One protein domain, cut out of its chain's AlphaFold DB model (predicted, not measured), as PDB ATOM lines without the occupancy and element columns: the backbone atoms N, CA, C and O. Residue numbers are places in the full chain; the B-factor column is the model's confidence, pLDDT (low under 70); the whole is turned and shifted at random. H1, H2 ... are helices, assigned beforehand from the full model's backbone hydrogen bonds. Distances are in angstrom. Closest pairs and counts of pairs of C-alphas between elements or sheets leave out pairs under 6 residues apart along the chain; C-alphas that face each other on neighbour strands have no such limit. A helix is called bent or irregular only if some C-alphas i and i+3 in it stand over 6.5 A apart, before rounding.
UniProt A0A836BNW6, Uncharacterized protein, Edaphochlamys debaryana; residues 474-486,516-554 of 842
ATOM      1  N   PRO A 474     -19.018  17.328 -40.406       87.75
ATOM      2  CA  PRO A 474     -17.629  16.910 -40.243       87.75
ATOM      3  C   PRO A 474     -17.018  17.510 -38.962       87.75
ATOM      4  O   PRO A 474     -17.326  18.661 -38.630       87.75
ATOM      5  N   PRO A 475     -16.127  16.788 -38.252       77.31
ATOM      6  CA  PRO A 475     -15.536  17.279 -37.006       77.31
ATOM      7  C   PRO A 475     -14.808  18.617 -37.198       77.31
ATOM      8  O   PRO A 475     -14.928  19.495 -36.348       77.31
ATOM      9  N   ASP A 476     -14.161  18.811 -38.349       83.75
ATOM     10  CA  ASP A 476     -13.447  20.041 -38.707       83.75
ATOM     11  C   ASP A 476     -14.393  21.255 -38.825       83.75
ATOM     12  O   ASP A 476     -14.066  22.356 -38.381       83.75
ATOM     13  N   GLU A 477     -15.602  21.068 -39.375       79.88
ATOM     14  CA  GLU A 477     -16.622  22.125 -39.441       79.88
ATOM     15  C   GLU A 477     -17.234  22.410 -38.066       79.88
ATOM     16  O   GLU A 477     -17.542  23.562 -37.745       79.88
ATOM     17  N   MET A 478     -17.398  21.376 -37.233       78.31
ATOM     18  CA  MET A 478     -17.864  21.537 -35.857       78.31
ATOM     19  C   MET A 478     -16.833  22.306 -35.013       78.31
ATOM     20  O   MET A 478     -17.217  23.229 -34.294       78.31
ATOM     21  N   GLU A 479     -15.538  21.996 -35.139       78.00
ATOM     22  CA  GLU A 479     -14.457  22.725 -34.464       78.00
ATOM     23  C   GLU A 479     -14.392  24.186 -34.932       78.00
ATOM     24  O   GLU A 479     -14.358  25.089 -34.094       78.00
ATOM     25  N   GLN A 480     -14.489  24.459 -36.240       78.56
ATOM     26  CA  GLN A 480     -14.544  25.834 -36.756       78.56
ATOM     27  C   GLN A 480     -15.757  26.615 -36.225       78.56
ATOM     28  O   GLN A 480     -15.607  27.755 -35.779       78.56
ATOM     29  N   ARG A 481     -16.957  26.017 -36.209       75.00
ATOM     30  CA  ARG A 481     -18.161  26.661 -35.646       75.00
ATOM     31  C   ARG A 481     -18.027  26.927 -34.147       75.00
ATOM     32  O   ARG A 481     -18.439  27.994 -33.688       75.00
ATOM     33  N   LEU A 482     -17.429  25.999 -33.396       74.12
ATOM     34  CA  LEU A 482     -17.121  26.183 -31.977       74.12
ATOM     35  C   LEU A 482     -16.109  27.317 -31.768       74.12
ATOM     36  O   LEU A 482     -16.369  28.195 -30.949       74.12
ATOM     37  N   MET A 483     -15.016  27.373 -32.537       74.31
ATOM     38  CA  MET A 483     -14.033  28.460 -32.440       74.31
ATOM     39  C   MET A 483     -14.640  29.833 -32.754       74.31
ATOM     40  O   MET A 483     -14.408  30.774 -31.999       74.31
ATOM     41  N   VAL A 484     -15.474  29.960 -33.795       77.81
ATOM     42  CA  VAL A 484     -16.159  31.229 -34.117       77.81
ATOM     43  C   VAL A 484     -17.094  31.664 -32.980       77.81
ATOM     44  O   VAL A 484     -17.063  32.823 -32.563       77.81
ATOM     45  N   LYS A 485     -17.884  30.737 -32.423       69.88
ATOM     46  CA  LYS A 485     -18.754  31.006 -31.263       69.88
ATOM     47  C   LYS A 485     -17.958  31.392 -30.014       69.88
ATOM     48  O   LYS A 485     -18.382  32.275 -29.274       69.88
ATOM     49  N   LEU A 486     -16.802  30.776 -29.779       62.84
ATOM     50  CA  LEU A 486     -15.949  31.088 -28.629       62.84
ATOM     51  C   LEU A 486     -15.141  32.381 -28.797       62.84
ATOM     52  O   LEU A 486     -14.915  33.053 -27.795       62.84
ATOM     53  N   ALA A 516     -11.391  10.209 -19.601       70.06
ATOM     54  CA  ALA A 516     -11.816  11.255 -20.530       70.06
ATOM     55  C   ALA A 516     -12.728  12.298 -19.860       70.06
ATOM     56  O   ALA A 516     -12.553  13.494 -20.081       70.06
ATOM     57  N   SER A 517     -13.649  11.886 -18.973       72.88
ATOM     58  CA  SER A 517     -14.501  12.847 -18.249       72.88
ATOM     59  C   SER A 517     -13.661  13.742 -17.328       72.88
ATOM     60  O   SER A 517     -13.958  14.922 -17.164       72.88
ATOM     61  N   LYS A 518     -12.579  13.196 -16.754       77.12
ATOM     62  CA  LYS A 518     -11.575  13.960 -16.007       77.12
ATOM     63  C   LYS A 518     -10.812  14.905 -16.919       77.12
ATOM     64  O   LYS A 518     -10.778  16.077 -16.590       77.12
ATOM     65  N   GLN A 519     -10.273  14.452 -18.052       75.31
ATOM     66  CA  GLN A 519      -9.561  15.319 -19.003       75.31
ATOM     67  C   GLN A 519     -10.422  16.504 -19.473       75.31
ATOM     68  O   GLN A 519      -9.946  17.635 -19.498       75.31
ATOM     69  N   LEU A 520     -11.713  16.275 -19.736       74.00
ATOM     70  CA  LEU A 520     -12.672  17.329 -20.080       74.00
ATOM     71  C   LEU A 520     -12.857  18.344 -18.938       74.00
ATOM     72  O   LEU A 520     -12.962  19.542 -19.181       74.00
ATOM     73  N   LEU A 521     -12.863  17.889 -17.684       71.12
ATOM     74  CA  LEU A 521     -13.039  18.746 -16.506       71.12
ATOM     75  C   LEU A 521     -11.722  19.337 -15.959       71.12
ATOM     76  O   LEU A 521     -11.765  20.341 -15.242       71.12
ATOM     77  N   THR A 522     -10.554  18.780 -16.302       74.50
ATOM     78  CA  THR A 522      -9.219  19.325 -15.983       74.50
ATOM     79  C   THR A 522      -8.654  20.229 -17.069       74.50
ATOM     80  O   THR A 522      -7.708  20.958 -16.775       74.50
ATOM     81  N   ALA A 523      -9.223  20.226 -18.280       80.69
ATOM     82  CA  ALA A 523      -8.779  21.058 -19.392       80.69
ATOM     83  C   ALA A 523      -8.517  22.510 -18.948       80.69
ATOM     84  O   ALA A 523      -9.385  23.188 -18.384       80.69
ATOM     85  N   ALA A 524      -7.277  22.955 -19.155       67.56
ATOM     86  CA  ALA A 524      -6.813  24.298 -18.815       67.56
ATOM     87  C   ALA A 524      -6.871  25.247 -20.022       67.56
ATOM     88  O   ALA A 524      -6.946  26.460 -19.841       67.56
ATOM     89  N   SER A 525      -6.879  24.698 -21.242       71.31
ATOM     90  CA  SER A 525      -7.105  25.430 -22.486       71.31
ATOM     91  C   SER A 525      -8.352  24.913 -23.211       71.31
ATOM     92  O   SER A 525      -8.779  23.770 -23.032       71.31
ATOM     93  N   LEU A 526      -8.935  25.768 -24.053       51.66
ATOM     94  CA  LEU A 526     -10.093  25.425 -24.875       51.66
ATOM     95  C   LEU A 526      -9.796  24.316 -25.916       51.66
ATOM     96  O   LEU A 526     -10.614  23.402 -26.019       51.66
ATOM     97  N   PRO A 527      -8.660  24.314 -26.647       72.75
ATOM     98  CA  PRO A 527      -8.299  23.192 -27.519       72.75
ATOM     99  C   PRO A 527      -8.206  21.845 -26.789       72.75
ATOM    100  O   PRO A 527      -8.644  20.828 -27.324       72.75
ATOM    101  N   ASP A 528      -7.694  21.825 -25.554       62.28
ATOM    102  CA  ASP A 528      -7.621  20.589 -24.762       62.28
ATOM    103  C   ASP A 528      -9.013  20.121 -24.315       62.28
ATOM    104  O   ASP A 528      -9.286  18.922 -24.312       62.28
ATOM    105  N   PHE A 529      -9.921  21.057 -24.007       75.44
ATOM    106  CA  PHE A 529     -11.326  20.754 -23.723       75.44
ATOM    107  C   PHE A 529     -12.028  20.131 -24.937       75.44
ATOM    108  O   PHE A 529     -12.719  19.125 -24.793       75.44
ATOM    109  N   ILE A 530     -11.831  20.695 -26.136       66.06
ATOM    110  CA  ILE A 530     -12.433  20.189 -27.381       66.06
ATOM    111  C   ILE A 530     -11.917  18.777 -27.692       66.06
ATOM    112  O   ILE A 530     -12.720  17.881 -27.947       66.06
ATOM    113  N   ARG A 531     -10.603  18.536 -27.584       72.94
ATOM    114  CA  ARG A 531     -10.014  17.195 -27.763       72.94
ATOM    115  C   ARG A 531     -10.556  16.189 -26.751       72.94
ATOM    116  O   ARG A 531     -11.052  15.141 -27.147       72.94
ATOM    117  N   ALA A 532     -10.557  16.539 -25.464       77.50
ATOM    118  CA  ALA A 532     -11.095  15.671 -24.421       77.50
ATOM    119  C   ALA A 532     -12.603  15.402 -24.585       77.50
ATOM    120  O   ALA A 532     -13.069  14.321 -24.230       77.50
ATOM    121  N   ALA A 533     -13.371  16.339 -25.153       68.06
ATOM    122  CA  ALA A 533     -14.774  16.129 -25.502       68.06
ATOM    123  C   ALA A 533     -14.952  15.161 -26.679       68.06
ATOM    124  O   ALA A 533     -15.822  14.292 -26.610       68.06
ATOM    125  N   LEU A 534     -14.118  15.254 -27.717       74.00
ATOM    126  CA  LEU A 534     -14.124  14.310 -28.837       74.00
ATOM    127  C   LEU A 534     -13.727  12.894 -28.383       74.00
ATOM    128  O   LEU A 534     -14.437  11.940 -28.702       74.00
ATOM    129  N   ASP A 535     -12.684  12.758 -27.558       74.94
ATOM    130  CA  ASP A 535     -12.279  11.472 -26.967       74.94
ATOM    131  C   ASP A 535     -13.369  10.888 -26.049       74.94
ATOM    132  O   ASP A 535     -13.656   9.689 -26.093       74.94
ATOM    133  N   HIS A 536     -14.027  11.730 -25.244       80.69
ATOM    134  CA  HIS A 536     -15.142  11.323 -24.385       80.69
ATOM    135  C   HIS A 536     -16.354  10.847 -25.198       80.69
ATOM    136  O   HIS A 536     -16.946   9.816 -24.882       80.69
ATOM    137  N   VAL A 537     -16.715  11.556 -26.273       76.19
ATOM    138  CA  VAL A 537     -17.771  11.114 -27.196       76.19
ATOM    139  C   VAL A 537     -17.374   9.796 -27.862       76.19
ATOM    140  O   VAL A 537     -18.169   8.860 -27.846       76.19
ATOM    141  N   GLY A 538     -16.140   9.669 -28.358       79.69
ATOM    142  CA  GLY A 538     -15.626   8.437 -28.963       79.69
ATOM    143  C   GLY A 538     -15.722   7.216 -28.038       79.69
ATOM    144  O   GLY A 538     -16.129   6.143 -28.481       79.69
ATOM    145  N   GLN A 539     -15.440   7.389 -26.742       78.88
ATOM    146  CA  GLN A 539     -15.569   6.326 -25.735       78.88
ATOM    147  C   GLN A 539     -17.029   5.908 -25.473       78.88
ATOM    148  O   GLN A 539     -17.284   4.729 -25.232       78.88
ATOM    149  N   HIS A 540     -17.994   6.831 -25.574       73.12
ATOM    150  CA  HIS A 540     -19.413   6.569 -25.279       73.12
ATOM    151  C   HIS A 540     -20.310   6.343 -26.520       73.12
ATOM    152  O   HIS A 540     -21.469   5.945 -26.377       73.12
ATOM    153  N   VAL A 541     -19.798   6.502 -27.749       76.12
ATOM    154  CA  VAL A 541     -20.539   6.232 -29.005       76.12
ATOM    155  C   VAL A 541     -21.095   4.800 -29.068       76.12
ATOM    156  O   VAL A 541     -22.211   4.601 -29.549       76.12
ATOM    157  N   GLY A 542     -20.375   3.807 -28.533       69.75
ATOM    158  CA  GLY A 542     -20.855   2.420 -28.472       69.75
ATOM    159  C   GLY A 542     -22.094   2.235 -27.585       69.75
ATOM    160  O   GLY A 542     -23.003   1.482 -27.935       69.75
ATOM    161  N   GLU A 543     -22.175   2.961 -26.470       65.75
ATOM    162  CA  GLU A 543     -23.313   2.924 -25.538       65.75
ATOM    163  C   GLU A 543     -24.514   3.709 -26.090       65.75
ATOM    164  O   GLU A 543     -25.665   3.279 -25.987       65.75
ATOM    165  N   LEU A 544     -24.261   4.829 -26.772       60.44
ATOM    166  CA  LEU A 544     -25.295   5.563 -27.506       60.44
ATOM    167  C   LEU A 544     -25.886   4.718 -28.647       60.44
ATOM    168  O   LEU A 544     -27.098   4.756 -28.886       60.44
ATOM    169  N   ALA A 545     -25.065   3.902 -29.316       65.38
ATOM    170  CA  ALA A 545     -25.526   2.978 -30.346       65.38
ATOM    171  C   ALA A 545     -26.474   1.903 -29.782       65.38
ATOM    172  O   ALA A 545     -27.545   1.697 -30.362       65.38
ATOM    173  N   THR A 546     -26.159   1.264 -28.646       66.12
ATOM    174  CA  THR A 546     -27.043   0.245 -28.042       66.12
ATOM    175  C   THR A 546     -28.375   0.841 -27.577       66.12
ATOM    176  O   THR A 546     -29.432   0.310 -27.930       66.12
ATOM    177  N   LEU A 547     -28.355   2.005 -26.917       63.88
ATOM    178  CA  LEU A 547     -29.564   2.748 -26.531       63.88
ATOM    179  C   LEU A 547     -30.428   3.148 -27.747       63.88
ATOM    180  O   LEU A 547     -31.661   3.178 -27.665       63.88
ATOM    181  N   SER A 548     -29.812   3.423 -28.903       68.38
ATOM    182  CA  SER A 548     -30.545   3.718 -30.144       68.38
ATOM    183  C   SER A 548     -31.277   2.494 -30.717       68.38
ATOM    184  O   SER A 548     -32.373   2.635 -31.268       68.38
ATOM    185  N   VAL A 549     -30.712   1.291 -30.553       72.88
ATOM    186  CA  VAL A 549     -31.326   0.021 -30.979       72.88
ATOM    187  C   VAL A 549     -32.492  -0.343 -30.059       72.88
ATOM    188  O   VAL A 549     -33.569  -0.681 -30.548       72.88
ATOM    189  N   GLU A 550     -32.325  -0.187 -28.747       70.44
ATOM    190  CA  GLU A 550     -33.375  -0.436 -27.750       70.44
ATOM    191  C   GLU A 550     -34.597   0.482 -27.955       70.44
ATOM    192  O   GLU A 550     -35.741   0.025 -28.014       70.44
ATOM    193  N   ARG A 551     -34.372   1.776 -28.227       70.81
ATOM    194  CA  ARG A 551     -35.451   2.715 -28.601       70.81
ATOM    195  C   ARG A 551     -36.155   2.351 -29.918       70.81
ATOM    196  O   ARG A 551     -37.313   2.735 -30.112       70.81
ATOM    197  N   ARG A 552     -35.500   1.627 -30.837       72.00
ATOM    198  CA  ARG A 552     -36.120   1.133 -32.084       72.00
ATOM    199  C   ARG A 552     -36.986  -0.107 -31.837       72.00
ATOM    200  O   ARG A 552     -38.095  -0.162 -32.370       72.00
ATOM    201  N   THR A 553     -36.549  -1.057 -31.006       69.38
ATOM    202  CA  THR A 553     -37.341  -2.262 -30.685       69.38
ATOM    203  C   THR A 553     -38.594  -1.926 -29.868       69.38
ATOM    204  O   THR A 553     -39.682  -2.409 -30.193       69.38
ATOM    205  N   GLU A 554     -38.494  -1.002 -28.905       67.31
ATOM    206  CA  GLU A 554     -39.638  -0.441 -28.165       67.31
ATOM    207  C   GLU A 554     -40.736   0.127 -29.086       67.31
ATOM    208  O   GLU A 554     -41.933  -0.104 -28.877       67.31
TER     209      GLU A 554
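AT A GLANCE: This is residues 474 to 486 and 516 to 554 of the 842 residues of an uncharacterized protein of Edaphochlamys debaryana (UniProt A0A836BNW6). A long bent helix, H3, has its first arm, H3a, between two shorter helices: H2 folds back along it as a hairpin and H1 lies loosely across from H2. Residues 540 to 554 stick out free. The 52 printed residues hold three named helices, H1, H2, H3, and no named strand: all helix, loose, radius of gyration of the C-alphas 14.0 A, spans 41 by 25 by 13 A.

HOW THE PARTS SIT: H1, residues 475 to 486, is close to but not clearly touching H3a, residues 526 to 539; their closest C-alphas, Glu 479 and Ile 530, are 7.8 A apart, at a steep tilt of 40 degrees, opposite ways. H2, residues 516 to 522, touches H3a; their closest C-alphas, Leu 520 and Ala 532, are 4.9 A apart, at a shallow tilt of 19 degrees, opposite ways. H3b, residues 542 to 554, is apart from H1 and H2. Every O i to N i+4 pair is within hydrogen-bond range in H1, H2, H3a and H3b.

IN THESE COORDINATES: H1 spans 16.2 A from C-alpha 475 at (-15.536, 17.279, -37.006), and H2 9.6 A. H3, residues 526 to 554, was assigned as one helix by its hydrogen bonds but is bent: C-alphas 539 and 542 are 7.1 A apart, and H3a, 19.9 A, and H3b, 19.0 A, stand at 51 degrees. C-alpha 554 is at (-39.638, -0.441, -28.165).

THE WHOLE: Residues 487 to 515 are not printed; C-alphas 486 and 516 are 21.8 A apart. The link H2 to H3 is tight. Mean pLDDT of the printed part is 72.6; 16 residues are under 70, among them 542 to 548.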